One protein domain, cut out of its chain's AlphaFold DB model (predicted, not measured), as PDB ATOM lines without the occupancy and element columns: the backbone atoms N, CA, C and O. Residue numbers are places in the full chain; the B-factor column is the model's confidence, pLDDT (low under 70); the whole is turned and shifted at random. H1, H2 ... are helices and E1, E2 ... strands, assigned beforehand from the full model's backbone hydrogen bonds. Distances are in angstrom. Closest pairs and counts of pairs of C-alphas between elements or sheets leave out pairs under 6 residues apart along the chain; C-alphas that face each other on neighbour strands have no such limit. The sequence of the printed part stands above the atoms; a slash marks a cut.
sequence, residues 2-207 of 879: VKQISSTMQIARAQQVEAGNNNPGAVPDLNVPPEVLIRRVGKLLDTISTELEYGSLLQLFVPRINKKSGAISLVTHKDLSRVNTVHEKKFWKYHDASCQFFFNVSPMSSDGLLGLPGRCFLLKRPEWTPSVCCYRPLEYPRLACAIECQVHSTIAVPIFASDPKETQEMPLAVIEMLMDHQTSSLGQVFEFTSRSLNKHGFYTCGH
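This is residues 2 to 207 of the 879 residues of the protein "Hypothetical protein" of Micromonas pusilla (UniProt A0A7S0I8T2). A twisted sheet of six antiparallel strands makes the core, with H1, H2 and H6 over one face and H3 over the other, while the sheet curls round the short helix H4. The small helix H5 is off the sheet, its centre 18.4 A from the mean of the C-alphas. The printed part has 206 residues with six named helices and six named strands, in the order H1 H2 E1 E2 E3 H3 H4 E4 H5 E5 E6 H6, of mixed class. It is compact, with a radius of gyration of the C-alphas of 16.0 A, and spans 43 by 37 by 29 A.

The sheet is branched: E1, residues 56 to 65, has E2, residues 72 to 75, and E3, residues 81 to 84, on one side and E6, residues 173 to 179, on the other side. Within hydrogen-bond range are N 64 and O 73 of the hairpin E1 and E2, 2.9 A, N 58 and O 82 of E1 and E3, 2.8 A, and N 59 and O 176 of E1 and E6, 2.8 A. E5, residues 153 to 159, forms a hairpin with E6, with N 177 and O 155 at 2.8 A, and is the neighbour of edge strand E4, residues 127 to 129, with N 156 and O 127 at 2.8 A. H2, residues 34 to 51, runs along the strands at a height over the sheet of 9.3 A, the C-alphas of Ser 49 and Asn 84 closest to E3 at 6.1 A. On the same face, H1, residues 2 to 18, runs across the strands, at 82 degrees to E1 on the local plane; its closest C-alphas to E1 are those of Thr 8 and Ile 65, 5.9 A. H6, residues 186 to 199, also on that face, touches H2 with residues 193 to 197 alone, closest at the C-alphas of Leu 44 and Ser 196, 6.7 A, opposite ways at 37 degrees, only just a steep tilt. On the opposite face, H3, residues 88 to 98, runs along the strands; its closest C-alphas to E1 are those of Phe 91 and Leu 57, 6.2 A. The sheet curls round H4, residues 115 to 123, whose closest C-alphas to E5 are those of Phe 121 and Pro 158, 5.9 A. H5, residues 143 to 148, only just touches H3, with 3 pairs of C-alphas within 8 A, closest at Tyr 94 and Cys 145, 6.3 A. In the six helices every O i to N i+4 pair is within hydrogen-bond range.

E1 measures 28.5 A from C-alpha 56 at (198.666, 156.521, 100.597) to C-alpha 65; H2 25.5 A, H1 24.3 A and H6 19.9 A, ending at C-alpha 199, (199.212, 136.189, 102.686).

The two C-alphas farthest apart, of Glu 18 and Val 86, are 46.0 A apart. The printed part has no cut. The links H1 to H2, H3 to H4, E4 to H5 and E5 to E6 are long. Residues 2 to 3 and 107 to 112 are under pLDDT 70.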
ATOM      1  N   VAL A   2     178.880 139.611 107.001       55.84
ATOM      2  CA  VAL A   2     179.004 138.454 106.065       55.84
ATOM      3  C   VAL A   2     177.684 137.847 105.561       55.84
ATOM      4  O   VAL A   2     177.512 137.743 104.350       55.84
ATOM      5  N   LYS A   3     176.701 137.546 106.427       57.47
ATOM      6  CA  LYS A   3     175.373 137.066 105.970       57.47
ATOM      7  C   LYS A   3     174.662 138.054 105.026       57.47
ATOM      8  O   LYS A   3     173.933 137.638 104.135       57.47
ATOM      9  N   GLN A   4     174.894 139.358 105.202       70.81
ATOM     10  CA  GLN A   4     174.362 140.393 104.309       70.81
ATOM     11  C   GLN A   4     175.155 140.467 103.002       70.81
ATOM     12  O   GLN A   4     174.541 140.698 101.970       70.81
ATOM     13  N   ILE A   5     176.475 140.241 103.022       76.44
ATOM     14  CA  ILE A   5     177.309 140.188 101.811       76.44
ATOM     15  C   ILE A   5     176.876 139.016 100.931       76.44
ATOM     16  O   ILE A   5     176.538 139.251  99.782       76.44
ATOM     17  N   SER A   6     176.791 137.788 101.457       78.38
ATOM     18  CA  SER A   6     176.388 136.614 100.657       78.38
ATOM     19  C   SER A   6     175.009 136.802  99.996       78.38
ATOM     20  O   SER A   6     174.880 136.651  98.782       78.38
ATOM     21  N   SER A   7     174.005 137.263 100.753       81.38
ATOM     22  CA  SER A   7     172.675 137.583 100.209       81.38
ATOM     23  C   SER A   7     172.697 138.749  99.206       81.38
ATOM     24  O   SER A   7     172.061 138.665  98.158       81.38
ATOM     25  N   THR A   8     173.474 139.809  99.465       85.75
ATOM     26  CA  THR A   8     173.664 140.915  98.505       85.75
ATOM     27  C   THR A   8     174.299 140.395  97.213       85.75
ATOM     28  O   THR A   8     173.845 140.738  96.132       85.75
ATOM     29  N   MET A   9     175.297 139.517  97.299       86.62
ATOM     30  CA  MET A   9     175.996 138.960  96.141       86.62
ATOM     31  C   MET A   9     175.115 138.022  95.306       86.62
ATOM     32  O   MET A   9     175.209 138.042  94.083       86.62
ATOM     33  N   GLN A  10     174.211 137.260  95.929       86.75
ATOM     34  CA  GLN A  10     173.184 136.498  95.205       86.75
ATOM     35  C   GLN A  10     172.272 137.418  94.379       86.75
ATOM     36  O   GLN A  10     172.036 137.150  93.201       86.75
ATOM     37  N   ILE A  11     171.815 138.527  94.968       85.06
ATOM     38  CA  ILE A  11     170.966 139.512  94.283       85.06
ATOM     39  C   ILE A  11     171.755 140.247  93.186       85.06
ATOM     40  O   ILE A  11     171.243 140.408  92.084       85.06
ATOM     41  N   ALA A  12     173.018 140.618  93.430       84.62
ATOM     42  CA  ALA A  12     173.884 141.246  92.426       84.62
ATOM     43  C   ALA A  12     174.100 140.328  91.218       84.62
ATOM     44  O   ALA A  12     174.009 140.774  90.077       84.62
ATOM     45  N   ARG A  13     174.319 139.028  91.459       86.75
ATOM     46  CA  ARG A  13     174.440 138.030  90.393       86.75
ATOM     47  C   ARG A  13     173.155 137.932  89.576       86.75
ATOM     48  O   ARG A  13     173.229 137.909  88.353       86.75
ATOM     49  N   ALA A  14     171.995 137.884  90.234       85.19
ATOM     50  CA  ALA A  14     170.701 137.842  89.556       85.19
ATOM     51  C   ALA A  14     170.477 139.090  88.683       85.19
ATOM     52  O   ALA A  14     170.197 138.949  87.497       85.19
ATOM     53  N   GLN A  15     170.718 140.287  89.234       81.56
ATOM     54  CA  GLN A  15     170.624 141.558  88.506       81.56
ATOM     55  C   GLN A  15     171.583 141.620  87.309       81.56
ATOM     56  O   GLN A  15     171.214 142.151  86.270       81.56
ATOM     57  N   GLN A  16     172.797 141.070  87.417       82.50
ATOM     58  CA  GLN A  16     173.722 141.002  86.283       82.50
ATOM     59  C   GLN A  16     173.237 140.048  85.179       82.50
ATOM     60  O   GLN A  16     173.346 140.400  84.009       82.50
ATOM     61  N   VAL A  17     172.691 138.876  85.526       84.38
ATOM     62  CA  VAL A  17     172.119 137.934  84.540       84.38
ATOM     63  C   VAL A  17     170.913 138.552  83.829       84.38
ATOM     64  O   VAL A  17     170.836 138.506  82.606       84.38
ATOM     65  N   GLU A  18     170.001 139.170  84.581       82.56
ATOM     66  CA  GLU A  18     168.836 139.892  84.048       82.56
ATOM     67  C   GLU A  18     169.256 141.055  83.131       82.56
ATOM     68  O   GLU A  18     168.659 141.279  82.083       82.56
ATOM     69  N   ALA A  19     170.355 141.730  83.475       74.88
ATOM     70  CA  ALA A  19     170.995 142.772  82.680       74.88
ATOM     71  C   ALA A  19     171.785 142.261  81.451       74.88
ATOM     72  O   ALA A  19     172.512 143.039  80.835       74.88
ATOM     73  N   GLY A  20     171.694 140.973  81.101       76.88
ATOM     74  CA  GLY A  20     172.362 140.392  79.930       76.88
ATOM     75  C   GLY A  20     173.857 140.097  80.105       76.88
ATOM     76  O   GLY A  20     174.537 139.791  79.124       76.88
ATOM     77  N   ASN A  21     174.404 140.153  81.327       78.12
ATOM     78  CA  ASN A  21     175.766 139.682  81.571       78.12
ATOM     79  C   ASN A  21     175.805 138.147  81.503       78.12
ATOM     80  O   ASN A  21     175.388 137.458  82.434       78.12
ATOM     81  N   ASN A  22     176.373 137.621  80.419       77.12
ATOM     82  CA  ASN A  22     176.532 136.183  80.197       77.12
ATOM     83  C   ASN A  22     177.645 135.538  81.051       77.12
ATOM     84  O   ASN A  22     177.710 134.312  81.126       77.12
ATOM     85  N   ASN A  23     178.513 136.320  81.712       80.94
ATOM     86  CA  ASN A  23     179.537 135.799  82.626       80.94
ATOM     87  C   ASN A  23     179.649 136.607  83.941       80.94
ATOM     88  O   ASN A  23     180.671 137.248  84.211       80.94
ATOM     89  N   PRO A  24     178.628 136.556  84.817       80.31
ATOM     90  CA  PRO A  24     178.693 137.200  86.128       80.31
ATOM     91  C   PRO A  24     179.658 136.466  87.069       80.31
ATOM     92  O   PRO A  24     180.279 137.086  87.927       80.31
ATOM     93  N   GLY A  25     179.873 135.160  86.875       85.31
ATOM     94  CA  GLY A  25     180.582 134.264  87.795       85.31
ATOM     95  C   GLY A  25     179.693 133.676  88.899       85.31
ATOM     96  O   GLY A  25     178.500 133.972  88.993       85.31
ATOM     97  N   ALA A  26     180.263 132.800  89.721       87.75
ATOM     98  CA  ALA A  26     179.646 132.239  90.919       87.75
ATOM     99  C   ALA A  26     179.667 133.241  92.088       87.75
ATOM    100  O   ALA A  26     180.546 134.096  92.174       87.75
ATOM    101  N   VAL A  27     178.705 133.132  93.007       87.62
ATOM    102  CA  VAL A  27     178.740 133.894  94.268       87.62
ATOM    103  C   VAL A  27     179.894 133.359  95.128       87.62
ATOM    104  O   VAL A  27     179.938 132.144  95.306       87.62
ATOM    105  N   PRO A  28     180.782 134.212  95.680       85.19
ATOM    106  CA  PRO A  28     181.885 133.765  96.533       85.19
ATOM    107  C   PRO A  28     181.413 132.949  97.732       85.19
ATOM    108  O   PRO A  28     180.513 133.382  98.464       85.19
ATOM    109  N   ASP A  29     182.050 131.802  97.960       78.56
ATOM    110  CA  ASP A  29     181.722 130.941  99.093       78.56
ATOM    111  C   ASP A  29     182.448 131.401 100.369       78.56
ATOM    112  O   ASP A  29     183.636 131.167 100.591       78.56
ATOM    113  N   LEU A  30     181.709 132.096 101.236       78.69
ATOM    114  CA  LEU A  30     182.216 132.637 102.496       78.69
ATOM    115  C   LEU A  30     182.030 131.639 103.651       78.69
ATOM    116  O   LEU A  30     181.424 131.973 104.670       78.69
ATOM    117  N   ASN A  31     182.610 130.440 103.517       72.56
ATOM    118  CA  ASN A  31     182.668 129.384 104.545       72.56
ATOM    119  C   ASN A  31     183.599 129.724 105.735       72.56
ATOM    120  O   ASN A  31     184.367 128.896 106.226       72.56
ATOM    121  N   VAL A  32     183.546 130.964 106.226       79.19
ATOM    122  CA  VAL A  32     184.306 131.453 107.383       79.19
ATOM    123  C   VAL A  32     183.424 132.308 108.299       79.19
ATOM    124  O   VAL A  32     182.620 133.104 107.806       79.19
ATOM    125  N   PRO A  33     183.583 132.209 109.636       83.31
ATOM    126  CA  PRO A  33     182.859 133.064 110.570       83.31
ATOM    127  C   PRO A  33     183.079 134.560 110.272       83.31
ATOM    128  O   PRO A  33     184.204 134.951 109.929       83.31
ATOM    129  N   PRO A  34     182.048 135.419 110.417       82.56
ATOM    130  CA  PRO A  34     182.150 136.846 110.109       82.56
ATOM    131  C   PRO A  34     183.325 137.553 110.791       82.56
ATOM    132  O   PRO A  34     183.959 138.426 110.203       82.56
ATOM    133  N   GLU A  35     183.634 137.147 112.015       85.56
ATOM    134  CA  GLU A  35     184.667 137.697 112.888       85.56
ATOM    135  C   GLU A  35     186.067 137.355 112.359       85.56
ATOM    136  O   GLU A  35     186.981 138.180 112.407       85.56
ATOM    137  N   VAL A  36     186.227 136.156 111.784       88.38
ATOM    138  CA  VAL A  36     187.463 135.722 111.119       88.38
ATOM    139  C   VAL A  36     187.678 136.524 109.840       88.38
ATOM    140  O   VAL A  36     188.791 137.000 109.616       88.38
ATOM    141  N   LEU A  37     186.630 136.732 109.033       87.31
ATOM    142  CA  LEU A  37     186.732 137.533 107.810       87.31
ATOM    143  C   LEU A  37     187.086 138.994 108.125       87.31
ATOM    144  O   LEU A  37     188.028 139.526 107.545       87.31
ATOM    145  N   ILE A  38     186.398 139.619 109.088       88.56
ATOM    146  CA  ILE A  38     186.686 140.991 109.538       88.56
ATOM    147  C   ILE A  38     188.133 141.101 110.040       88.56
ATOM    148  O   ILE A  38     188.835 142.043 109.680       88.56
ATOM    149  N   ARG A  39     188.624 140.117 110.808       91.50
ATOM    150  CA  ARG A  39     190.017 140.092 111.284       91.50
ATOM    151  C   ARG A  39     191.033 139.930 110.147       91.50
ATOM    152  O   ARG A  39     192.091 140.553 110.216       91.50
ATOM    153  N   ARG A  40     190.744 139.115 109.124       93.69
ATOM    154  CA  ARG A  40     191.594 138.979 107.922       93.69
ATOM    155  C   ARG A  40     191.636 140.285 107.130       93.69
ATOM    156  O   ARG A  40     192.723 140.747 106.812       93.69
ATOM    157  N   VAL A  41     190.481 140.909 106.882       94.06
ATOM    158  CA  VAL A  41     190.389 142.214 106.203       94.06
ATOM    159  C   VAL A  41     191.134 143.296 106.983       94.06
ATOM    160  O   VAL A  41     191.936 144.008 106.393       94.06
ATOM    161  N   GLY A  42     190.939 143.392 108.302       95.31
ATOM    162  CA  GLY A  42     191.663 144.350 109.143       95.31
ATOM    163  C   GLY A  42     193.177 144.195 109.004       95.31
ATOM    164  O   GLY A  42     193.847 145.133 108.587       95.31
ATOM    165  N   LYS A  43     193.694 142.975 109.217       96.56
ATOM    166  CA  LYS A  43     195.124 142.670 109.057       96.56
ATOM    167  C   LYS A  43     195.658 142.947 107.652       96.56
ATOM    168  O   LYS A  43     196.793 143.399 107.535       96.56
ATOM    169  N   LEU A  44     194.885 142.659 106.606       97.31
ATOM    170  CA  LEU A  44     195.236 142.961 105.217       97.31
ATOM    171  C   LEU A  44     195.411 144.467 105.011       97.31
ATOM    172  O   LEU A  44     196.433 144.888 104.475       97.31
ATOM    173  N   LEU A  45     194.435 145.263 105.461       97.38
ATOM    174  CA  LEU A  45     194.475 146.719 105.350       97.38
ATOM    175  C   LEU A  45     195.631 147.314 106.162       97.38
ATOM    176  O   LEU A  45     196.331 148.187 105.657       97.38
ATOM    177  N   ASP A  46     195.859 146.810 107.376       97.12
ATOM    178  CA  ASP A  46     196.992 147.211 108.214       97.12
ATOM    179  C   ASP A  46     198.321 146.895 107.499       97.12
ATOM    180  O   ASP A  46     199.131 147.793 107.304       97.12
ATOM    181  N   THR A  47     198.496 145.655 107.017       97.19
ATOM    182  CA  THR A  47     199.709 145.190 106.306       97.19
ATOM    183  C   THR A  47     200.018 146.060 105.094       97.19
ATOM    184  O   THR A  47     201.130 146.561 104.974       97.19
ATOM    185  N   ILE A  48     199.039 146.262 104.202       96.62
ATOM    186  CA  ILE A  48     199.231 147.080 102.998       96.62
ATOM    187  C   ILE A  48     199.550 148.521 103.397       96.62
ATOM    188  O   ILE A  48     200.491 149.095 102.868       96.62
ATOM    189  N   SER A  49     198.829 149.099 104.361       95.94
ATOM    190  CA  SER A  49     199.056 150.487 104.766       95.94
ATOM    191  C   SER A  49     200.407 150.729 105.445       95.94
ATOM    192  O   SER A  49     200.873 151.864 105.408       95.94
ATOM    193  N   THR A  50     201.015 149.726 106.093       94.69
ATOM    194  CA  THR A  50     202.313 149.872 106.779       94.69
ATOM    195  C   THR A  50     203.511 149.411 105.956       94.69
ATOM    196  O   THR A  50     204.597 149.944 106.148       94.69
ATOM    197  N   GLU A  51     203.345 148.398 105.098       95.12
ATOM    198  CA  GLU A  51     204.433 147.812 104.293       95.12
ATOM    199  C   GLU A  51     204.509 148.412 102.866       95.12
ATOM    200  O   GLU A  51     205.503 148.188 102.181       95.12
ATOM    201  N   LEU A  52     203.506 149.175 102.399       92.12
ATOM    202  CA  LEU A  52     203.580 149.902 101.123       92.12
ATOM    203  C   LEU A  52     204.478 151.141 101.265       92.12
ATOM    204  O   LEU A  52     204.217 152.013 102.089       92.12
ATOM    205  N   GLU A  53     205.486 151.259 100.401       88.62
ATOM    206  CA  GLU A  53     206.496 152.336 100.409       88.62
ATOM    207  C   GLU A  53     205.957 153.719  99.978       88.62
ATOM    208  O   GLU A  53     206.709 154.685  99.870       88.62
ATOM    209  N   TYR A  54     204.648 153.828  99.742       89.38
ATOM    210  CA  TYR A  54     203.996 155.000  99.172       89.38
ATOM    211  C   TYR A  54     203.040 155.671 100.153       89.38
ATOM    212  O   TYR A  54     202.154 155.028 100.726       89.38
ATOM    213  N   GLY A  55     203.166 156.998 100.255       93.69
ATOM    214  CA  GLY A  55     202.210 157.849 100.949       93.69
ATOM    215  C   GLY A  55     200.810 157.663 100.364       93.69
ATOM    216  O   GLY A  55     200.567 157.955  99.191       93.69
ATOM    217  N   SER A  56     199.897 157.085 101.148       96.06
ATOM    218  CA  SER A  56     198.666 156.521 100.597       96.06
ATOM    219  C   SER A  56     197.442 156.549 101.516       96.06
ATOM    220  O   SER A  56     197.521 156.611 102.745       96.06
ATOM    221  N   LEU A  57     196.275 156.486 100.872       97.69
ATOM    222  CA  LEU A  57     194.983 156.130 101.452       97.69
ATOM    223  C   LEU A  57     194.547 154.813 100.817       97.69
ATOM    224  O   LEU A  57     194.421 154.698  99.598       97.69
ATOM    225  N   LEU A  58     194.290 153.833 101.668       97.88
ATOM    226  CA  LEU A  58     193.745 152.538 101.313       97.88
ATOM    227  C   LEU A  58     192.251 152.533 101.629       97.88
ATOM    228  O   LEU A  58     191.875 152.841 102.759       97.88
ATOM    229  N   GLN A  59     191.404 152.164 100.668       97.25
ATOM    230  CA  GLN A  59     189.953 152.068 100.847       97.25
ATOM    231  C   GLN A  59     189.427 150.733 100.337       97.25
ATOM    232  O   GLN A  59     189.532 150.433  99.149       97.25
ATOM    233  N   LEU A  60     188.787 149.951 101.205       97.75
ATOM    234  CA  LEU A  60     188.001 148.804 100.769       97.75
ATOM    235  C   LEU A  60     186.560 149.234 100.466       97.75
ATOM    236  O   LEU A  60     185.873 149.841 101.293       97.75
ATOM    237  N   PHE A  61     186.111 148.875  99.270       96.56
ATOM    238  CA  PHE A  61     184.766 149.049  98.750       96.56
ATOM    239  C   PHE A  61     184.038 147.703  98.753       96.56
ATOM    240  O   PHE A  61     184.445 146.764  98.067       96.56
ATOM    241  N   VAL A  62     182.952 147.606  99.522       92.94
ATOM    242  CA  VAL A  62     182.174 146.369  99.702       92.94
ATOM    243  C   VAL A  62     180.759 146.504  99.125       92.94
ATOM    244  O   VAL A  62     180.143 147.561  99.291       92.94
ATOM    245  N   PRO A  63     180.203 145.459  98.481       91.06
ATOM    246  CA  PRO A  63     178.824 145.464  97.998       91.06
ATOM    247  C   PRO A  63     177.808 145.608  99.134       91.06
ATOM    248  O   PRO A  63     177.852 144.886 100.135       91.06
ATOM    249  N   ARG A  64     176.845 146.514  98.957       87.62
ATOM    250  CA  ARG A  64     175.738 146.742  99.889       87.62
ATOM    251  C   ARG A  64     174.435 146.969  99.130       87.62
ATOM    252  O   ARG A  64     174.364 147.818  98.247       87.62
ATOM    253  N   ILE A  65     173.383 146.265  99.540       84.12
ATOM    254  CA  ILE A  65     172.026 146.515  99.047       84.12
ATOM    255  C   ILE A  65     171.430 147.800  99.644       84.12
ATOM    256  O   ILE A  65     171.427 148.016 100.864       84.12
ATOM    257  N   ASN A  66     170.882 148.651  98.780       78.56
ATOM    258  CA  ASN A  66     170.035 149.767  99.162       78.56
ATOM    259  C   ASN A  66     168.633 149.238  99.494       78.56
ATOM    260  O   ASN A  66     167.890 148.815  98.614       78.56
ATOM    261  N   LYS A  67     168.242 149.297 100.772       77.69
ATOM    262  CA  LYS A  67     166.935 148.802 101.240       77.69
ATOM    263  C   LYS A  67     165.720 149.509 100.618       77.69
ATOM    264  O   LYS A  67     164.619 148.997 100.770       77.69
ATOM    265  N   LYS A  68     165.890 150.689 100.002       75.25
ATOM    266  CA  LYS A  68     164.790 151.461  99.398       75.25
ATOM    267  C   LYS A  68     164.594 151.158  97.914       75.25
ATOM    268  O   LYS A  68     163.455 151.002  97.501       75.25
ATOM    269  N   SER A  69     165.674 151.091  97.131       73.88
ATOM    270  CA  SER A  69     165.600 150.847  95.680       73.88
ATOM    271  C   SER A  69     165.901 149.405  95.267       73.88
ATOM    272  O   SER A  69     165.709 149.058  94.111       73.88
ATOM    273  N   GLY A  70     166.421 148.560  96.164       74.88
ATOM    274  CA  GLY A  70     166.908 147.216  95.819       74.88
ATOM    275  C   GLY A  70     168.214 147.208  95.008       74.88
ATOM    276  O   GLY A  70     168.823 146.150  94.847       74.88
ATOM    277  N   ALA A  71     168.680 148.372  94.542       77.25
ATOM    278  CA  ALA A  71     169.951 148.524  93.849       77.25
ATOM    279  C   ALA A  71     171.125 148.154  94.764       77.25
ATOM    280  O   ALA A  71     171.097 148.398  95.976       77.25
ATOM    281  N   ILE A  72     172.175 147.590  94.176       84.38
ATOM    282  CA  ILE A  72     173.388 147.216  94.896       84.38
ATOM    283  C   ILE A  72     174.504 148.157  94.485       84.38
ATOM    284  O   ILE A  72     174.724 148.428  93.307       84.38
ATOM    285  N   SER A  73     175.211 148.670  95.482       88.38
ATOM    286  CA  SER A  73     176.325 149.576  95.255       88.38
ATOM    287  C   SER A  73     177.492 149.228  96.158       88.38
ATOM    288  O   SER A  73     177.312 148.807  97.303       88.38
ATOM    289  N   LEU A  74     178.695 149.430  95.644       92.06
ATOM    290  CA  LEU A  74     179.903 149.449  96.441       92.06
ATOM    291  C   LEU A  74     179.909 150.699  97.315       92.06
ATOM    292  O   LEU A  74     179.671 151.810  96.834       92.06
ATOM    293  N   VAL A  75     180.215 150.498  98.593       92.06
ATOM    294  CA  VAL A  75     180.380 151.555  99.593       92.06
ATOM    295  C   VAL A  75     181.663 151.330 100.380       92.06
ATOM    296  O   VAL A  75     182.125 150.197 100.523       92.06
ATOM    297  N   THR A  76     182.217 152.405 100.928       94.75
ATOM    298  CA  THR A  76     183.375 152.370 101.827       94.75
ATOM    299  C   THR A  76     183.055 153.112 103.124       94.75
ATOM    300  O   THR A  76     182.121 153.913 103.173       94.75
ATOM    301  N   HIS A  77     183.796 152.801 104.185       92.50
ATOM    302  CA  HIS A  77     183.609 153.321 105.541       92.50
ATOM    303  C   HIS A  77     184.967 153.432 106.250       92.50
ATOM    304  O   HIS A  77     185.935 152.789 105.837       92.50
ATOM    305  N   LYS A  78     185.029 154.197 107.347       93.88
ATOM    306  CA  LYS A  78     186.275 154.476 108.082       93.88
ATOM    307  C   LYS A  78     187.017 153.217 108.542       93.88
ATOM    308  O   LYS A  78     188.215 153.105 108.315       93.88
ATOM    309  N   ASP A  79     186.303 152.235 109.094       91.75
ATOM    310  CA  ASP A  79     186.891 150.964 109.555       91.75
ATOM    311  C   ASP A  79     187.532 150.151 108.413       91.75
ATOM    312  O   ASP A  79     188.474 149.381 108.626       91.75
ATOM    313  N   LEU A  80     187.026 150.356 107.191       95.00
ATOM    314  CA  LEU A  80     187.463 149.733 105.943       95.00
ATOM    315  C   LEU A  80     188.563 150.533 105.228       95.00
ATOM    316  O   LEU A  80     188.861 150.248 104.070       95.00
ATOM    317  N   SER A  81     189.139 151.547 105.879       97.50
ATOM    318  CA  SER A  81     190.167 152.407 105.293       97.50
ATOM    319  C   SER A  81     191.364 152.614 106.217       97.50
ATOM    320  O   SER A  81     191.262 152.467 107.439       97.50
ATOM    321  N   ARG A  82     192.517 152.940 105.632       97.75
ATOM    322  CA  ARG A  82     193.761 153.295 106.333       97.75
ATOM    323  C   ARG A  82     194.449 154.441 105.611       97.75
ATOM    324  O   ARG A  82     194.351 154.534 104.393       97.75
ATOM    325  N   VAL A  83     195.136 155.296 106.357       97.25
ATOM    326  CA  VAL A  83     195.887 156.431 105.819       97.25
ATOM    327  C   VAL A  83     197.294 156.373 106.395       97.25
ATOM    328  O   VAL A  83     197.451 156.329 107.612       97.25
ATOM    329  N   ASN A  84     198.296 156.377 105.523       95.88
ATOM    330  CA  ASN A  84     199.705 156.474 105.880       95.88
ATOM    331  C   ASN A  84     200.387 157.417 104.883       95.88
ATOM    332  O   ASN A  84     200.853 156.996 103.831       95.88
ATOM    333  N   THR A  85     200.349 158.718 105.167       93.69
ATOM    334  CA  THR A  85     200.917 159.789 104.332       93.69
ATOM    335  C   THR A  85     201.140 161.036 105.186       93.69
ATOM    336  O   THR A  85     200.397 161.299 106.135       93.69
ATOM    337  N   VAL A  86     202.115 161.866 104.802       91.62
ATOM    338  CA  VAL A  86     202.310 163.219 105.353       91.62
ATOM    339  C   VAL A  86     201.101 164.145 105.123       91.62
ATOM    340  O   VAL A  86     200.929 165.140 105.828       91.62
ATOM    341  N   HIS A  87     200.220 163.806 104.177       92.81
ATOM    342  CA  HIS A  87     199.005 164.541 103.829       92.81
ATOM    343  C   HIS A  87     197.730 163.984 104.493       92.81
ATOM    344  O   HIS A  87     196.625 164.265 104.024       92.81
ATOM    345  N   GLU A  88     197.860 163.258 105.614       95.12
ATOM    346  CA  GLU A  88     196.773 162.540 106.306       95.12
ATOM    347  C   GLU A  88     195.431 163.298 106.346       95.12
ATOM    348  O   GLU A  88     194.393 162.751 105.976       95.12
ATOM    349  N   LYS A  89     195.427 164.576 106.751       96.44
ATOM    350  CA  LYS A  89     194.195 165.383 106.866       96.44
ATOM    351  C   LYS A  89     193.449 165.546 105.536       96.44
ATOM    352  O   LYS A  89     192.219 165.560 105.528       96.44
ATOM    353  N   LYS A  90     194.174 165.680 104.421       96.81
ATOM    354  CA  LYS A  90     193.577 165.763 103.078       96.81
ATOM    355  C   LYS A  90     193.020 164.408 102.658       96.81
ATOM    356  O   LYS A  90     191.931 164.336 102.102       96.81
ATOM    357  N   PHE A  91     193.727 163.335 102.994       97.00
ATOM    358  CA  PHE A  91     193.332 161.979 102.639       97.00
ATOM    359  C   PHE A  91     192.106 161.518 103.450       97.00
ATOM    360  O   PHE A  91     191.181 160.954 102.870       97.00
ATOM    361  N   TRP A  92     191.979 161.884 104.730       97.75
ATOM    362  CA  TRP A  92     190.718 161.701 105.466       97.75
ATOM    363  C   TRP A  92     189.566 162.546 104.903       97.75
ATOM    364  O   TRP A  92     188.472 162.017 104.733       97.75
ATOM    365  N   LYS A  93     189.799 163.809 104.509       97.31
ATOM    366  CA  LYS A  93     188.777 164.612 103.806       97.31
ATOM    367  C   LYS A  93     188.317 163.937 102.502       97.31
ATOM    368  O   LYS A  93     187.121 163.912 102.208       97.31
ATOM    369  N   TYR A  94     189.243 163.357 101.739       97.25
ATOM    370  CA  TYR A  94     188.925 162.588 100.535       97.25
ATOM    371  C   TYR A  94     188.137 161.304 100.843       97.25
ATOM    372  O   TYR A  94     187.195 160.960 100.122       97.25
ATOM    373  N   HIS A  95     188.483 160.606 101.926       97.56
ATOM    374  CA  HIS A  95     187.752 159.437 102.405       97.56
ATOM    375  C   HIS A  95     186.306 159.785 102.800       97.56
ATOM    376  O   HIS A  95     185.371 159.110 102.362       97.56
ATOM    377  N   ASP A  96     186.108 160.863 103.562       96.38
ATOM    378  CA  ASP A  96     184.788 161.334 103.995       96.38
ATOM    379  C   ASP A  96     183.910 161.731 102.796       96.38
ATOM    380  O   ASP A  96     182.721 161.403 102.755       96.38
ATOM    381  N   ALA A  97     184.506 162.363 101.776       93.75
ATOM    382  CA  ALA A  97     183.845 162.614 100.498       93.75
ATOM    383  C   ALA A  97     183.508 161.303  99.766       93.75
ATOM    384  O   ALA A  97     182.382 161.135  99.300       93.75
ATOM    385  N   SER A  98     184.440 160.346  99.708       94.12
ATOM    386  CA  SER A  98     184.239 159.034  99.073       94.12
ATOM    387  C   SER A  98     183.109 158.222  99.713       94.12
ATOM    388  O   SER A  98     182.404 157.510  99.002       94.12
ATOM    389  N   CYS A  99     182.873 158.375 101.020       93.12
ATOM    390  CA  CYS A  99     181.752 157.748 101.729       93.12
ATOM    391  C   CYS A  99     180.362 158.240 101.276       93.12
ATOM    392  O   CYS A  99     179.365 157.593 101.596       93.12
ATOM    393  N   GLN A 100     180.278 159.359 100.545       89.44
ATOM    394  CA  GLN A 100     179.024 159.878  99.975       89.44
ATOM    395  C   GLN A 100     178.708 159.303  98.582       89.44
ATOM    396  O   GLN A 100     177.616 159.529  98.061       89.44
ATOM    397  N   PHE A 101     179.648 158.580  97.961       87.69
ATOM    398  CA  PHE A 101     179.465 157.986  96.636       87.69
ATOM    399  C   PHE A 101     179.017 156.526  96.727       87.69
ATOM    400  O   PHE A 101     179.476 155.753  97.568       87.69
ATOM    401  N   PHE A 102     178.141 156.150  95.798       86.00
ATOM    402  CA  PHE A 102     177.618 154.800  95.631       86.00
ATOM    403  C   PHE A 102     177.945 154.352  94.207       86.00
ATOM    404  O   PHE A 102     177.456 154.956  93.249       86.00
ATOM    405  N   PHE A 103     178.789 153.328  94.070       89.12
ATOM    406  CA  PHE A 103     179.217 152.826  92.761       89.12
ATOM    407  C   PHE A 103     178.431 151.573  92.389       89.12
ATOM    408  O   PHE A 103     178.441 150.616  93.161       89.12
ATOM    409  N   ASN A 104     177.719 151.559  91.262       84.38
ATOM    410  CA  ASN A 104     176.866 150.412  90.928       84.38
ATOM    411  C   ASN A 104     177.688 149.161  90.544       84.38
ATOM    412  O   ASN A 104     178.847 149.260  90.142       84.38
ATOM    413  N   VAL A 105     177.082 147.979  90.685       80.75
ATOM    414  CA  VAL A 105     177.629 146.664  90.296       80.75
ATOM    415  C   VAL A 105     176.724 145.909  89.310       80.75
ATOM    416  O   VAL A 105     176.876 144.700  89.136       80.75
ATOM    417  N   SER A 106     175.783 146.602  88.668       72.38
ATOM    418  CA  SER A 106     174.947 146.114  87.570       72.38
ATOM    419  C   SER A 106     175.123 147.017  86.341       72.38
ATOM    420  O   SER A 106     175.134 148.240  86.498       72.38
ATOM    421  N   PRO A 107     175.264 146.464  85.121       60.47
ATOM    422  CA  PRO A 107     175.480 147.270  83.918       60.47
ATOM    423  C   PRO A 107     174.219 147.984  83.397       60.47
ATOM    424  O   PRO A 107     174.356 148.929  82.629       60.47
ATOM    425  N   MET A 108     173.010 147.573  83.811       53.84
ATOM    426  CA  MET A 108     171.730 148.089  83.277       53.84
ATOM    427  C   MET A 108     170.914 148.923  84.281       53.84
ATOM    428  O   MET A 108     169.763 149.266  84.027       53.84
ATOM    429  N   SER A 109     171.479 149.261  85.441       55.78
ATOM    430  CA  SER A 109     170.796 150.112  86.419       55.78
ATOM    431  C   SER A 109     170.742 151.575  85.963       55.78
ATOM    432  O   SER A 109     171.788 152.190  85.758       55.78
ATOM    433  N   SER A 110     169.550 152.179  85.955       53.53
ATOM    434  CA  SER A 110     169.376 153.643  85.894       53.53
ATOM    435  C   SER A 110     169.970 154.379  87.106       53.53
ATOM    436  O   SER A 110     170.197 155.588  87.062       53.53
ATOM    437  N   ASP A 111     170.184 153.648  88.200       53.19
ATOM    438  CA  ASP A 111     170.542 154.180  89.508       53.19
ATOM    439  C   ASP A 111     172.061 154.182  89.729       53.19
ATOM    440  O   ASP A 111     172.687 153.134  89.892       53.19
ATOM    441  N   GLY A 112     172.647 155.371  89.865       60.50
ATOM    442  CA  GLY A 112     174.035 155.542  90.303       60.50
ATOM    443  C   GLY A 112     175.073 155.547  89.179       60.50
ATOM    444  O   GLY A 112     174.766 155.438  87.996       60.50
ATOM    445  N   LEU A 113     176.333 155.748  89.563       75.12
ATOM    446  CA  LEU A 113     177.464 155.854  88.641       75.12
ATOM    447  C   LEU A 113     178.307 154.588  88.752       75.12
ATOM    448  O   LEU A 113     178.523 154.099  89.856       75.12
ATOM    449  N   LEU A 114     178.829 154.071  87.640       83.38
ATOM    450  CA  LEU A 114     179.716 152.908  87.701       83.38
ATOM    451  C   LEU A 114     181.048 153.277  88.380       83.38
ATOM    452  O   LEU A 114     181.463 152.637  89.343       83.38
ATOM    453  N   GLY A 115     181.680 154.367  87.931       89.50
ATOM    454  CA  GLY A 115     182.950 154.855  88.478       89.50
ATOM    455  C   GLY A 115     184.093 153.832  88.411       89.50
ATOM    456  O   GLY A 115     183.944 152.729  87.891       89.50
ATOM    457  N   LEU A 116     185.249 154.206  88.953       93.56
ATOM    458  CA  LEU A 116     186.433 153.342  88.990       93.56
ATOM    459  C   LEU A 116     186.204 152.063  89.832       93.56
ATOM    460  O   LEU A 116     186.458 150.974  89.311       93.56
ATOM    461  N   PRO A 117     185.640 152.116  91.062       95.12
ATOM    462  CA  PRO A 117     185.394 150.897  91.837       95.12
ATOM    463  C   PRO A 117     184.389 149.942  91.176       95.12
ATOM    464  O   PRO A 117     184.621 148.735  91.150       95.12
ATOM    465  N   GLY A 118     183.296 150.456  90.597       92.44
ATOM    466  CA  GLY A 118     182.297 149.618  89.928       92.44
ATOM    467  C   GLY A 118     182.819 148.988  88.635       92.44
ATOM    468  O   GLY A 118     182.546 147.816  88.383       92.44
ATOM    469  N   ARG A 119     183.641 149.703  87.849       91.62
ATOM    470  CA  ARG A 119     184.320 149.131  86.669       91.62
ATOM    471  C   ARG A 119     185.277 148.007  87.049       91.62
ATOM    472  O   ARG A 119     185.208 146.937  86.453       91.62
ATOM    473  N   CYS A 120     186.118 148.231  88.058       93.94
ATOM    474  CA  CYS A 120     187.036 147.227  88.602       93.94
ATOM    475  C   CYS A 120     186.283 145.949  89.035       93.94
ATOM    476  O   CYS A 120     186.681 144.834  88.689       93.94
ATOM    477  N   PHE A 121     185.135 146.114  89.703       93.06
ATOM    478  CA  PHE A 121     184.260 145.014  90.119       93.06
ATOM    479  C   PHE A 121     183.609 144.278  88.934       93.06
ATOM    480  O   PHE A 121     183.705 143.055  88.845       93.06
ATOM    481  N   LEU A 122     182.961 144.995  88.007       88.88
ATOM    482  CA  LEU A 122     182.274 144.384  86.861       88.88
ATOM    483  C   LEU A 122     183.238 143.666  85.912       88.88
ATOM    484  O   LEU A 122     182.958 142.557  85.465       88.88
ATOM    485  N   LEU A 123     184.374 144.294  85.606       88.38
ATOM    486  CA  LEU A 123     185.336 143.805  84.615       88.38
ATOM    487  C   LEU A 123     186.350 142.808  85.199       88.38
ATOM    488  O   LEU A 123     187.194 142.303  84.458       88.38
ATOM    489  N   LYS A 124     186.281 142.530  86.513       91.88
ATOM    490  CA  LYS A 124     187.104 141.542  87.238       91.88
ATOM    491  C   LYS A 124     188.618 141.699  87.024       91.88
ATOM    492  O   LYS A 124     189.369 140.725  87.063       91.88
ATOM    493  N   ARG A 125     189.072 142.931  86.788       90.94
ATOM    494  CA  ARG A 125     190.458 143.279  86.445       90.94
ATOM    495  C   ARG A 125     190.866 144.573  87.156       90.94
ATOM    496  O   ARG A 125     189.979 145.333  87.547       90.94
ATOM    497  N   PRO A 126     192.170 144.854  87.313       94.88
ATOM    498  CA  PRO A 126     192.599 146.078  87.956       94.88
ATOM    499  C   PRO A 126     192.363 147.268  87.019       94.88
ATOM    500  O   PRO A 126     192.435 147.133  85.797       94.88
ATOM    501  N   GLU A 127     192.110 148.435  87.599       95.06
ATOM    502  CA  GLU A 127     192.053 149.715  86.890       95.06
ATOM    503  C   GLU A 127     192.974 150.698  87.611       95.06
ATOM    504  O   GLU A 127     192.992 150.746  88.840       95.06
ATOM    505  N   TRP A 128     193.771 151.459  86.868       94.62
ATOM    506  CA  TRP A 128     194.800 152.331  87.429       94.62
ATOM    507  C   TRP A 128     194.959 153.613  86.624       94.62
ATOM    508  O   TRP A 128     194.528 153.704  85.474       94.62
ATOM    509  N   THR A 129     195.642 154.589  87.213       94.62
ATOM    510  CA  THR A 129     196.147 155.762  86.503       94.62
ATOM    511  C   THR A 129     197.467 156.264  87.100       94.62
ATOM    512  O   THR A 129     197.578 156.314  88.330       94.62
ATOM    513  N   PRO A 130     198.435 156.709  86.272       92.19
ATOM    514  CA  PRO A 130     199.572 157.495  86.752       92.19
ATOM    515  C   PRO A 130     199.151 158.901  87.222       92.19
ATOM    516  O   PRO A 130     199.841 159.504  88.036       92.19
ATOM    517  N   SER A 131     197.998 159.421  86.781       92.56
ATOM    518  CA  SER A 131     197.460 160.706  87.247       92.56
ATOM    519  C   SER A 131     195.927 160.724  87.250       92.56
ATOM    520  O   SER A 131     195.291 160.439  86.233       92.56
ATOM    521  N   VAL A 132     195.291 161.064  88.376       93.31
ATOM    522  CA  VAL A 132     193.821 161.187  88.457       93.31
ATOM    523  C   VAL A 132     193.285 162.265  87.520       93.31
ATOM    524  O   VAL A 132     192.176 162.117  87.017       93.31
ATOM    525  N   CYS A 133     194.089 163.287  87.215       91.81
ATOM    526  CA  CYS A 133     193.748 164.365  86.287       91.81
ATOM    527  C   CYS A 133     193.523 163.890  84.842       91.81
ATOM    528  O   CYS A 133     192.961 164.642  84.052       91.81
ATOM    529  N   CYS A 134     193.935 162.666  84.492       91.38
ATOM    530  CA  CYS A 134     193.661 162.075  83.182       91.38
ATOM    531  C   CYS A 134     192.223 161.539  83.050       91.38
ATOM    532  O   CYS A 134     191.728 161.437  81.929       91.38
ATOM    533  N   TYR A 135     191.532 161.235  84.159       90.44
ATOM    534  CA  TYR A 135     190.144 160.766  84.099       90.44
ATOM    535  C   TYR A 135     189.194 161.864  83.623       90.44
ATOM    536  O   TYR A 135     189.243 163.007  84.084       90.44
ATOM    537  N   ARG A 136     188.198 161.484  82.817       84.94
ATOM    538  CA  ARG A 136     187.040 162.350  82.565       84.94
ATOM    539  C   ARG A 136     186.152 162.399  83.824       84.94
ATOM    540  O   ARG A 136     185.971 161.365  84.473       84.94
ATOM    541  N   PRO A 137     185.503 163.536  84.161       83.12
ATOM    542  CA  PRO A 137     184.658 163.649  85.361       83.12
ATOM    543  C   PRO A 137     183.522 162.615  85.469       83.12
ATOM    544  O   PRO A 137     183.081 162.298  86.570       83.12
ATOM    545  N   LEU A 138     183.045 162.079  84.339       79.69
ATOM    546  CA  LEU A 138     182.036 161.012  84.302       79.69
ATOM    547  C   LEU A 138     182.625 159.623  84.612       79.69
ATOM    548  O   LEU A 138     181.939 158.778  85.181       79.69
ATOM    549  N   GLU A 139     183.895 159.382  84.271       83.75
ATOM    550  CA  GLU A 139     184.592 158.126  84.569       83.75
ATOM    551  C   GLU A 139     185.079 158.082  86.018       83.75
ATOM    552  O   GLU A 139     185.058 157.013  86.635       83.75
ATOM    553  N   TYR A 140     185.469 159.228  86.580       91.06
ATOM    554  CA  TYR A 140     185.903 159.357  87.969       91.06
ATOM    555  C   TYR A 140     185.122 160.474  88.685       91.06
ATOM    556  O   TYR A 140     185.606 161.600  88.807       91.06
ATOM    557  N   PRO A 141     183.916 160.179  89.213       87.00
ATOM    558  CA  PRO A 141     183.032 161.184  89.823       87.00
ATOM    559  C   PRO A 141     183.628 161.934  91.026       87.00
ATOM    560  O   PRO A 141     183.152 163.005  91.393       87.00
ATOM    561  N   ARG A 142     184.686 161.382  91.632       93.06
ATOM    562  CA  ARG A 142     185.450 161.968  92.743       93.06
ATOM    563  C   ARG A 142     186.626 162.848  92.285       93.06
ATOM    564  O   ARG A 142     187.459 163.212  93.106       93.06
ATOM    565  N   LEU A 143     186.729 163.189  90.997       92.38
ATOM    566  CA  LEU A 143     187.876 163.928  90.453       92.38
ATOM    567  C   LEU A 143     188.110 165.280  91.142       92.38
ATOM    568  O   LEU A 143     189.236 165.583  91.523       92.38
ATOM    569  N   ALA A 144     187.055 166.070  91.353       89.81
ATOM    570  CA  ALA A 144     187.184 167.398  91.954       89.81
ATOM    571  C   ALA A 144     187.768 167.343  93.379       89.81
ATOM    572  O   ALA A 144     188.704 168.078  93.687       89.81
ATOM    573  N   CYS A 145     187.276 166.433  94.231       93.75
ATOM    574  CA  CYS A 145     187.828 166.267  95.576       93.75
ATOM    575  C   CYS A 145     189.186 165.548  95.579       93.75
ATOM    576  O   CYS A 145     189.977 165.800  96.482       93.75
ATOM    577  N   ALA A 146     189.497 164.710  94.581       94.00
ATOM    578  CA  ALA A 146     190.824 164.107  94.427       94.00
ATOM    579  C   ALA A 146     191.893 165.184  94.190       94.00
ATOM    580  O   ALA A 146     192.894 165.215  94.902       94.00
ATOM    581  N   ILE A 147     191.626 166.115  93.268       91.38
ATOM    582  CA  ILE A 147     192.496 167.265  92.983       91.38
ATOM    583  C   ILE A 147     192.636 168.154  94.229       91.38
ATOM    584  O   ILE A 147     193.750 168.459  94.647       91.38
ATOM    585  N   GLU A 148     191.521 168.518  94.876       92.94
ATOM    586  CA  GLU A 148     191.535 169.352  96.090       92.94
ATOM    587  C   GLU A 148     192.341 168.711  97.242       92.94
ATOM    588  O   GLU A 148     193.016 169.398  98.013       92.94
ATOM    589  N   CYS A 149     192.293 167.382  97.353       94.69
ATOM    590  CA  CYS A 149     192.974 166.628  98.402       94.69
ATOM    591  C   CYS A 149     194.397 166.177  98.031       94.69
ATOM    592  O   CYS A 149     195.008 165.478  98.835       94.69
ATOM    593  N   GLN A 150     194.939 166.594  96.878       92.44
ATOM    594  CA  GLN A 150     196.255 166.165  96.375       92.44
ATOM    595  C   GLN A 150     196.397 164.636  96.292       92.44
ATOM    596  O   GLN A 150     197.406 164.055  96.673       92.44
ATOM    597  N   VAL A 151     195.364 163.969  95.782       94.94
ATOM    598  CA  VAL A 151     195.512 162.609  95.262       94.94
ATOM    599  C   VAL A 151     196.130 162.722  93.873       94.94
ATOM    600  O   VAL A 151     195.580 163.414  93.018       94.94
ATOM    601  N   HIS A 152     197.249 162.042  93.639       93.75
ATOM    602  CA  HIS A 152     197.972 162.091  92.369       93.75
ATOM    603  C   HIS A 152     197.729 160.830  91.535       93.75
ATOM    604  O   HIS A 152     197.122 160.934  90.474       93.75
ATOM    605  N   SER A 153     198.111 159.639  92.004       95.38
ATOM    606  CA  SER A 153     197.813 158.361  91.326       95.38
ATOM    607  C   SER A 153     196.737 157.551  92.060       95.38
ATOM    608  O   SER A 153     196.499 157.731  93.255       95.38
ATOM    609  N   THR A 154     196.102 156.602  91.365       96.12
ATOM    610  CA  THR A 154     195.271 155.576  92.016       96.12
ATOM    611  C   THR A 154     195.291 154.248  91.262       96.12
ATOM    612  O   THR A 154     195.431 154.223  90.038       96.12
ATOM    613  N   ILE A 155     195.143 153.147  91.998       96.62
ATOM    614  CA  ILE A 155     194.931 151.796  91.479       96.62
ATOM    615  C   ILE A 155     193.851 151.087  92.302       96.62
ATOM    616  O   ILE A 155     193.937 151.023  93.527       96.62
ATOM    617  N   ALA A 156     192.853 150.522  91.626       97.19
ATOM    618  CA  ALA A 156     191.864 149.629  92.210       97.19
ATOM    619  C   ALA A 156     192.066 148.189  91.751       97.19
ATOM    620  O   ALA A 156     192.287 147.911  90.570       97.19
ATOM    621  N   VAL A 157     191.939 147.274  92.706       97.62
ATOM    622  CA  VAL A 157     192.198 145.844  92.551       97.62
ATOM    623  C   VAL A 157     190.970 145.055  93.029       97.62
ATOM    624  O   VAL A 157     190.488 145.307  94.138       97.62
ATOM    625  N   PRO A 158     190.437 144.110  92.232       96.31
ATOM    626  CA  PRO A 158     189.325 143.266  92.656       96.31
ATOM    627  C   PRO A 158     189.820 142.184  93.624       96.31
ATOM    628  O   PRO A 158     190.856 141.564  93.398       96.31
ATOM    629  N   ILE A 159     189.065 141.933  94.691       95.56
ATOM    630  CA  ILE A 159     189.354 140.883  95.676       95.56
ATOM    631  C   ILE A 159     188.409 139.703  95.452       95.56
ATOM    632  O   ILE A 159     187.204 139.906  95.361       95.56
ATOM    633  N   PHE A 160     188.931 138.479  95.451       93.75
ATOM    634  CA  PHE A 160     188.174 137.222  95.397       93.75
ATOM    635  C   PHE A 160     188.375 136.403  96.682       93.75
ATOM    636  O   PHE A 160     189.361 136.600  97.402       93.75
ATOM    637  N   ALA A 161     187.433 135.501  96.981       90.88
ATOM    638  CA  ALA A 161     187.549 134.576  98.111       90.88
ATOM    639  C   ALA A 161     188.406 133.347  97.755       90.88
ATOM    640  O   ALA A 161     189.175 132.883  98.596       90.88
ATOM    641  N   SER A 162     188.315 132.899  96.501       89.69
ATOM    642  CA  SER A 162     189.040 131.764  95.913       89.69
ATOM    643  C   SER A 162     189.976 132.227  94.773       89.69
ATOM    644  O   SER A 162     189.831 133.357  94.296       89.69
ATOM    645  N   ASP A 163     190.935 131.405  94.309       89.06
ATOM    646  CA  ASP A 163     191.798 131.787  93.166       89.06
ATOM    647  C   ASP A 163     190.941 131.882  91.878       89.06
ATOM    648  O   ASP A 163     190.319 130.892  91.473       89.06
ATOM    649  N   PRO A 164     190.906 133.041  91.186       85.19
ATOM    650  CA  PRO A 164     190.103 133.215  89.976       85.19
ATOM    651  C   PRO A 164     190.532 132.337  88.782       85.19
ATOM    652  O   PRO A 164     189.810 132.286  87.786       85.19
ATOM    653  N   LYS A 165     191.682 131.651  88.849       82.19
ATOM    654  CA  LYS A 165     192.090 130.621  87.875       82.19
ATOM    655  C   LYS A 165     191.381 129.286  88.092       82.19
ATOM    656  O   LYS A 165     191.181 128.550  87.131       82.19
ATOM    657  N   GLU A 166     191.052 128.964  89.340       83.25
ATOM    658  CA  GLU A 166     190.391 127.711  89.728       83.25
ATOM    659  C   GLU A 166     188.868 127.867  89.680       83.25
ATOM    660  O   GLU A 166     188.150 126.963  89.254       83.25
ATOM    661  N   THR A 167     188.369 129.043  90.069       80.25
ATOM    662  CA  THR A 167     186.937 129.323  90.204       80.25
ATOM    663  C   THR A 167     186.567 130.663  89.572       80.25
ATOM    664  O   THR A 167     187.036 131.713  90.011       80.25
ATOM    665  N   GLN A 168     185.656 130.673  88.592       85.38
ATOM    666  CA  GLN A 168     185.096 131.924  88.061       85.38
ATOM    667  C   GLN A 168     184.065 132.530  89.028       85.38
ATOM    668  O   GLN A 168     182.861 132.479  88.788       85.38
ATOM    669  N   GLU A 169     184.529 133.121  90.126       88.94
ATOM    670  CA  GLU A 169     183.700 133.861  91.083       88.94
ATOM    671  C   GLU A 169     183.416 135.310  90.628       88.94
ATOM    672  O   GLU A 169     184.009 135.843  89.681       88.94
ATOM    673  N   MET A 170     182.470 135.968  91.297       89.94
ATOM    674  CA  MET A 170     182.346 137.431  91.316       89.94
ATOM    675  C   MET A 170     183.353 138.010  92.329       89.94
ATOM    676  O   MET A 170     183.633 137.342  93.323       89.94
ATOM    677  N   PRO A 171     183.867 139.243  92.179       93.12
ATOM    678  CA  PRO A 171     184.690 139.843  93.227       93.12
ATOM    679  C   PRO A 171     183.902 140.007  94.533       93.12
ATOM    680  O   PRO A 171     182.752 140.434  94.530       93.12
ATOM    681  N   LEU A 172     184.520 139.702  95.668       92.38
ATOM    682  CA  LEU A 172     183.992 139.948  97.009       92.38
ATOM    683  C   LEU A 172     183.945 141.450  97.338       92.38
ATOM    684  O   LEU A 172     183.041 141.916  98.033       92.38
ATOM    685  N   ALA A 173     184.954 142.189  96.878       94.31
ATOM    686  CA  ALA A 173     185.173 143.603  97.158       94.31
ATOM    687  C   ALA A 173     186.147 144.206  96.129       94.31
ATOM    688  O   ALA A 173     186.747 143.482  95.334       94.31
ATOM    689  N   VAL A 174     186.344 145.522  96.179       97.69
ATOM    690  CA  VAL A 174     187.421 146.223  95.464       97.69
ATOM    691  C   VAL A 174     188.257 146.992  96.476       97.69
ATOM    692  O   VAL A 174     187.702 147.685  97.324       97.69
ATOM    693  N   ILE A 175     189.580 146.883  96.397       98.00
ATOM    694  CA  ILE A 175     190.504 147.683  97.203       98.00
ATOM    695  C   ILE A 175     191.129 148.766  96.328       98.00
ATOM    696  O   ILE A 175     191.742 148.468  95.307       98.00
ATOM    697  N   GLU A 176     190.932 150.023  96.709       98.00
ATOM    698  CA  GLU A 176     191.495 151.196  96.046       98.00
ATOM    699  C   GLU A 176     192.668 151.734  96.870       98.00
ATOM    700  O   GLU A 176     192.543 151.972  98.072       98.00
ATOM    701  N   MET A 177     193.813 151.914  96.216       97.56
ATOM    702  CA  MET A 177     195.001 152.572  96.750       97.56
ATOM    703  C   MET A 177     195.134 153.920  96.053       97.56
ATOM    704  O   MET A 177     195.298 153.982  94.832       97.56
ATOM    705  N   LEU A 178     195.035 155.001  96.815       97.19
ATOM    706  CA  LEU A 178     195.226 156.372  96.350       97.19
ATOM    707  C   LEU A 178     196.574 156.865  96.871       97.19
ATOM    708  O   LEU A 178     196.862 156.679  98.049       97.19
ATOM    709  N   MET A 179     197.393 157.459  96.005       95.94
ATOM    710  CA  MET A 179     198.776 157.852  96.304       95.94
ATOM    711  C   MET A 179     198.941 159.372  96.235       95.94
ATOM    712  O   MET A 179     198.298 160.038  95.418       95.94
ATOM    713  N   ASP A 180     199.793 159.919  97.100       93.56
ATOM    714  CA  ASP A 180     200.047 161.361  97.241       93.56
ATOM    715  C   ASP A 180     201.091 161.937  96.269       93.56
ATOM    716  O   ASP A 180     201.359 163.135  96.277       93.56
ATOM    717  N   HIS A 181     201.623 161.107  95.379       90.12
ATOM    718  CA  HIS A 181     202.529 161.469  94.292       90.12
ATOM    719  C   HIS A 181     202.166 160.674  93.028       90.12
ATOM    720  O   HIS A 181     201.369 159.728  93.070       90.12
ATOM    721  N   GLN A 182     202.696 161.096  91.877       90.75
ATOM    722  CA  GLN A 182     202.552 160.341  90.633       90.75
ATOM    723  C   GLN A 182     203.540 159.174  90.642       90.75
ATOM    724  O   GLN A 182     204.712 159.393  90.927       90.75
ATOM    725  N   THR A 183     203.093 157.960  90.315       88.00
ATOM    726  CA  THR A 183     203.971 156.782  90.236       88.00
ATOM    727  C   THR A 183     204.002 156.182  88.835       88.00
ATOM    728  O   THR A 183     202.969 156.011  88.179       88.00
ATOM    729  N   SER A 184     205.202 155.802  88.391       87.06
ATOM    730  CA  SER A 184     205.400 154.975  87.198       87.06
ATOM    731  C   SER A 184     205.432 153.467  87.508       87.06
ATOM    732  O   SER A 184     205.400 152.647  86.591       87.06
ATOM    733  N   SER A 185     205.442 153.073  88.787       90.06
ATOM    734  CA  SER A 185     205.741 151.712  89.275       90.06
ATOM    735  C   SER A 185     204.495 150.908  89.679       90.06
ATOM    736  O   SER A 185     204.506 150.093  90.603       90.06
ATOM    737  N   LEU A 186     203.392 151.106  88.955       90.75
ATOM    738  CA  LEU A 186     202.081 150.497  89.226       90.75
ATOM    739  C   LEU A 186     202.103 148.956  89.260       90.75
ATOM    740  O   LEU A 186     201.335 148.340  90.000       90.75
ATOM    741  N   GLY A 187     203.008 148.324  88.507       94.38
ATOM    742  CA  GLY A 187     203.232 146.880  88.538       94.38
ATOM    743  C   GLY A 187     203.805 146.385  89.869       94.38
ATOM    744  O   GLY A 187     203.422 145.307  90.320       94.38
ATOM    745  N   GLN A 188     204.655 147.179  90.532       94.06
ATOM    746  CA  GLN A 188     205.176 146.871  91.870       94.06
ATOM    747  C   GLN A 188     204.070 146.980  92.926       94.06
ATOM    748  O   GLN A 188     203.898 146.051  93.715       94.06
ATOM    749  N   VAL A 189     203.266 148.055  92.886       94.81
ATOM    750  CA  VAL A 189     202.098 148.242  93.775       94.81
ATOM    751  C   VAL A 189     201.138 147.061  93.651       94.81
ATOM    752  O   VAL A 189     200.732 146.470  94.649       94.81
ATOM    753  N   PHE A 190     200.809 146.666  92.419       96.31
ATOM    754  CA  PHE A 190     199.921 145.538  92.162       96.31
ATOM    755  C   PHE A 190     200.496 144.200  92.651       96.31
ATOM    756  O   PHE A 190     199.785 143.414  93.274       96.31
ATOM    757  N   GLU A 191     201.781 143.934  92.407       95.62
ATOM    758  CA  GLU A 191     202.433 142.685  92.813       95.62
ATOM    759  C   GLU A 191     202.621 142.585  94.338       95.62
ATOM    760  O   GLU A 191     202.447 141.513  94.922       95.62
ATOM    761  N   PHE A 192     202.893 143.702  95.016       95.69
ATOM    762  CA  PHE A 192     202.858 143.801  96.476       95.69
ATOM    763  C   PHE A 192     201.448 143.552  97.041       95.69
ATOM    764  O   PHE A 192     201.285 142.743  97.959       95.69
ATOM    765  N   THR A 193     200.416 144.171  96.462       96.00
ATOM    766  CA  THR A 193     199.020 143.979  96.880       96.00
ATOM    767  C   THR A 193     198.548 142.546  96.652       96.00
ATOM    768  O   THR A 193     197.944 141.958  97.544       96.00
ATOM    769  N   SER A 194     198.890 141.938  95.515       96.00
ATOM    770  CA  SER A 194     198.604 140.531  95.210       96.00
ATOM    771  C   SER A 194     199.238 139.583  96.237       96.00
ATOM    772  O   SER A 194     198.551 138.744  96.824       96.00
ATOM    773  N   ARG A 195     200.530 139.765  96.558       95.81
ATOM    774  CA  ARG A 195     201.205 138.999  97.624       95.81
ATOM    775  C   ARG A 195     200.556 139.212  98.995       95.81
ATOM    776  O   ARG A 195     200.395 138.246  99.741       95.81
ATOM    777  N   SER A 196     200.147 140.440  99.311       97.00
ATOM    778  CA  SER A 196     199.480 140.776 100.576       97.00
ATOM    779  C   SER A 196     198.095 140.138 100.697       97.00
ATOM    780  O   SER A 196     197.763 139.611 101.755       97.00
ATOM    781  N   LEU A 197     197.308 140.115  99.616       96.50
ATOM    782  CA  LEU A 197     196.027 139.407  99.556       96.50
ATOM    783  C   LEU A 197     196.222 137.912  99.835       96.50
ATOM    784  O   LEU A 197     195.638 137.391 100.789       96.50
ATOM    785  N   ASN A 198     197.128 137.262  99.093       95.44
ATOM    786  CA  ASN A 198     197.411 135.831  99.238       95.44
ATOM    787  C   ASN A 198     197.864 135.481 100.675       95.44
ATOM    788  O   ASN A 198     197.368 134.523 101.266       95.44
ATOM    789  N   LYS A 199     198.735 136.307 101.285       96.00
ATOM    790  CA  LYS A 199     199.212 136.189 102.686       96.00
ATOM    791  C   LYS A 199     198.073 136.185 103.719       96.00
ATOM    792  O   LYS A 199     198.223 135.577 104.778       96.00
ATOM    793  N   HIS A 200     196.937 136.827 103.426       95.25
ATOM    794  CA  HIS A 200     195.768 136.907 104.318       95.25
ATOM    795  C   HIS A 200     194.584 136.022 103.892       95.25
ATOM    796  O   HIS A 200     193.523 136.082 104.521       95.25
ATOM    797  N   GLY A 201     194.766 135.156 102.890       92.94
ATOM    798  CA  GLY A 201     193.738 134.226 102.413       92.94
ATOM    799  C   GLY A 201     192.657 134.898 101.563       92.94
ATOM    800  O   GLY A 201     191.475 134.610 101.749       92.94
ATOM    801  N   PHE A 202     193.080 135.812 100.690       94.75
ATOM    802  CA  PHE A 202     192.296 136.441  99.629       94.75
ATOM    803  C   PHE A 202     193.074 136.377  98.315       94.75
ATOM    804  O   PHE A 202     194.296 136.261  98.328       94.75
ATOM    805  N   TYR A 203     192.388 136.542  97.188       94.81
ATOM    806  CA  TYR A 203     193.010 136.495  95.864       94.81
ATOM    807  C   TYR A 203     192.669 137.746  95.049       94.81
ATOM    808  O   TYR A 203     191.764 138.506  95.391       94.81
ATOM    809  N   THR A 204     193.390 137.956  93.953       95.06
ATOM    810  CA  THR A 204     193.090 138.958  92.918       95.06
ATOM    811  C   THR A 204     193.274 138.318  91.541       95.06
ATOM    812  O   THR A 204     193.779 137.199  91.429       95.06
ATOM    813  N   CYS A 205     192.878 139.015  90.477       89.00
ATOM    814  CA  CYS A 205     193.238 138.657  89.110       89.00
ATOM    815  C   CYS A 205     194.757 138.413  88.982       89.00
ATOM    816  O   CYS A 205     195.560 139.100  89.613       89.00
ATOM    817  N   GLY A 206     195.164 137.454  88.147       82.44
ATOM    818  CA  GLY A 206     196.584 137.176  87.918       82.44
ATOM    819  C   GLY A 206     197.325 138.326  87.219       82.44
ATOM    820  O   GLY A 206     196.727 139.316  86.798       82.44
ATOM    821  N   HIS A 207     198.630 138.144  87.002       82.19
ATOM    822  CA  HIS A 207     199.501 139.054  86.235       82.19
ATOM    823  C   HIS A 207     199.219 139.039  84.718       82.19
ATOM    824  O   HIS A 207     200.118 139.046  83.886       82.19
TER     825      HIS A 207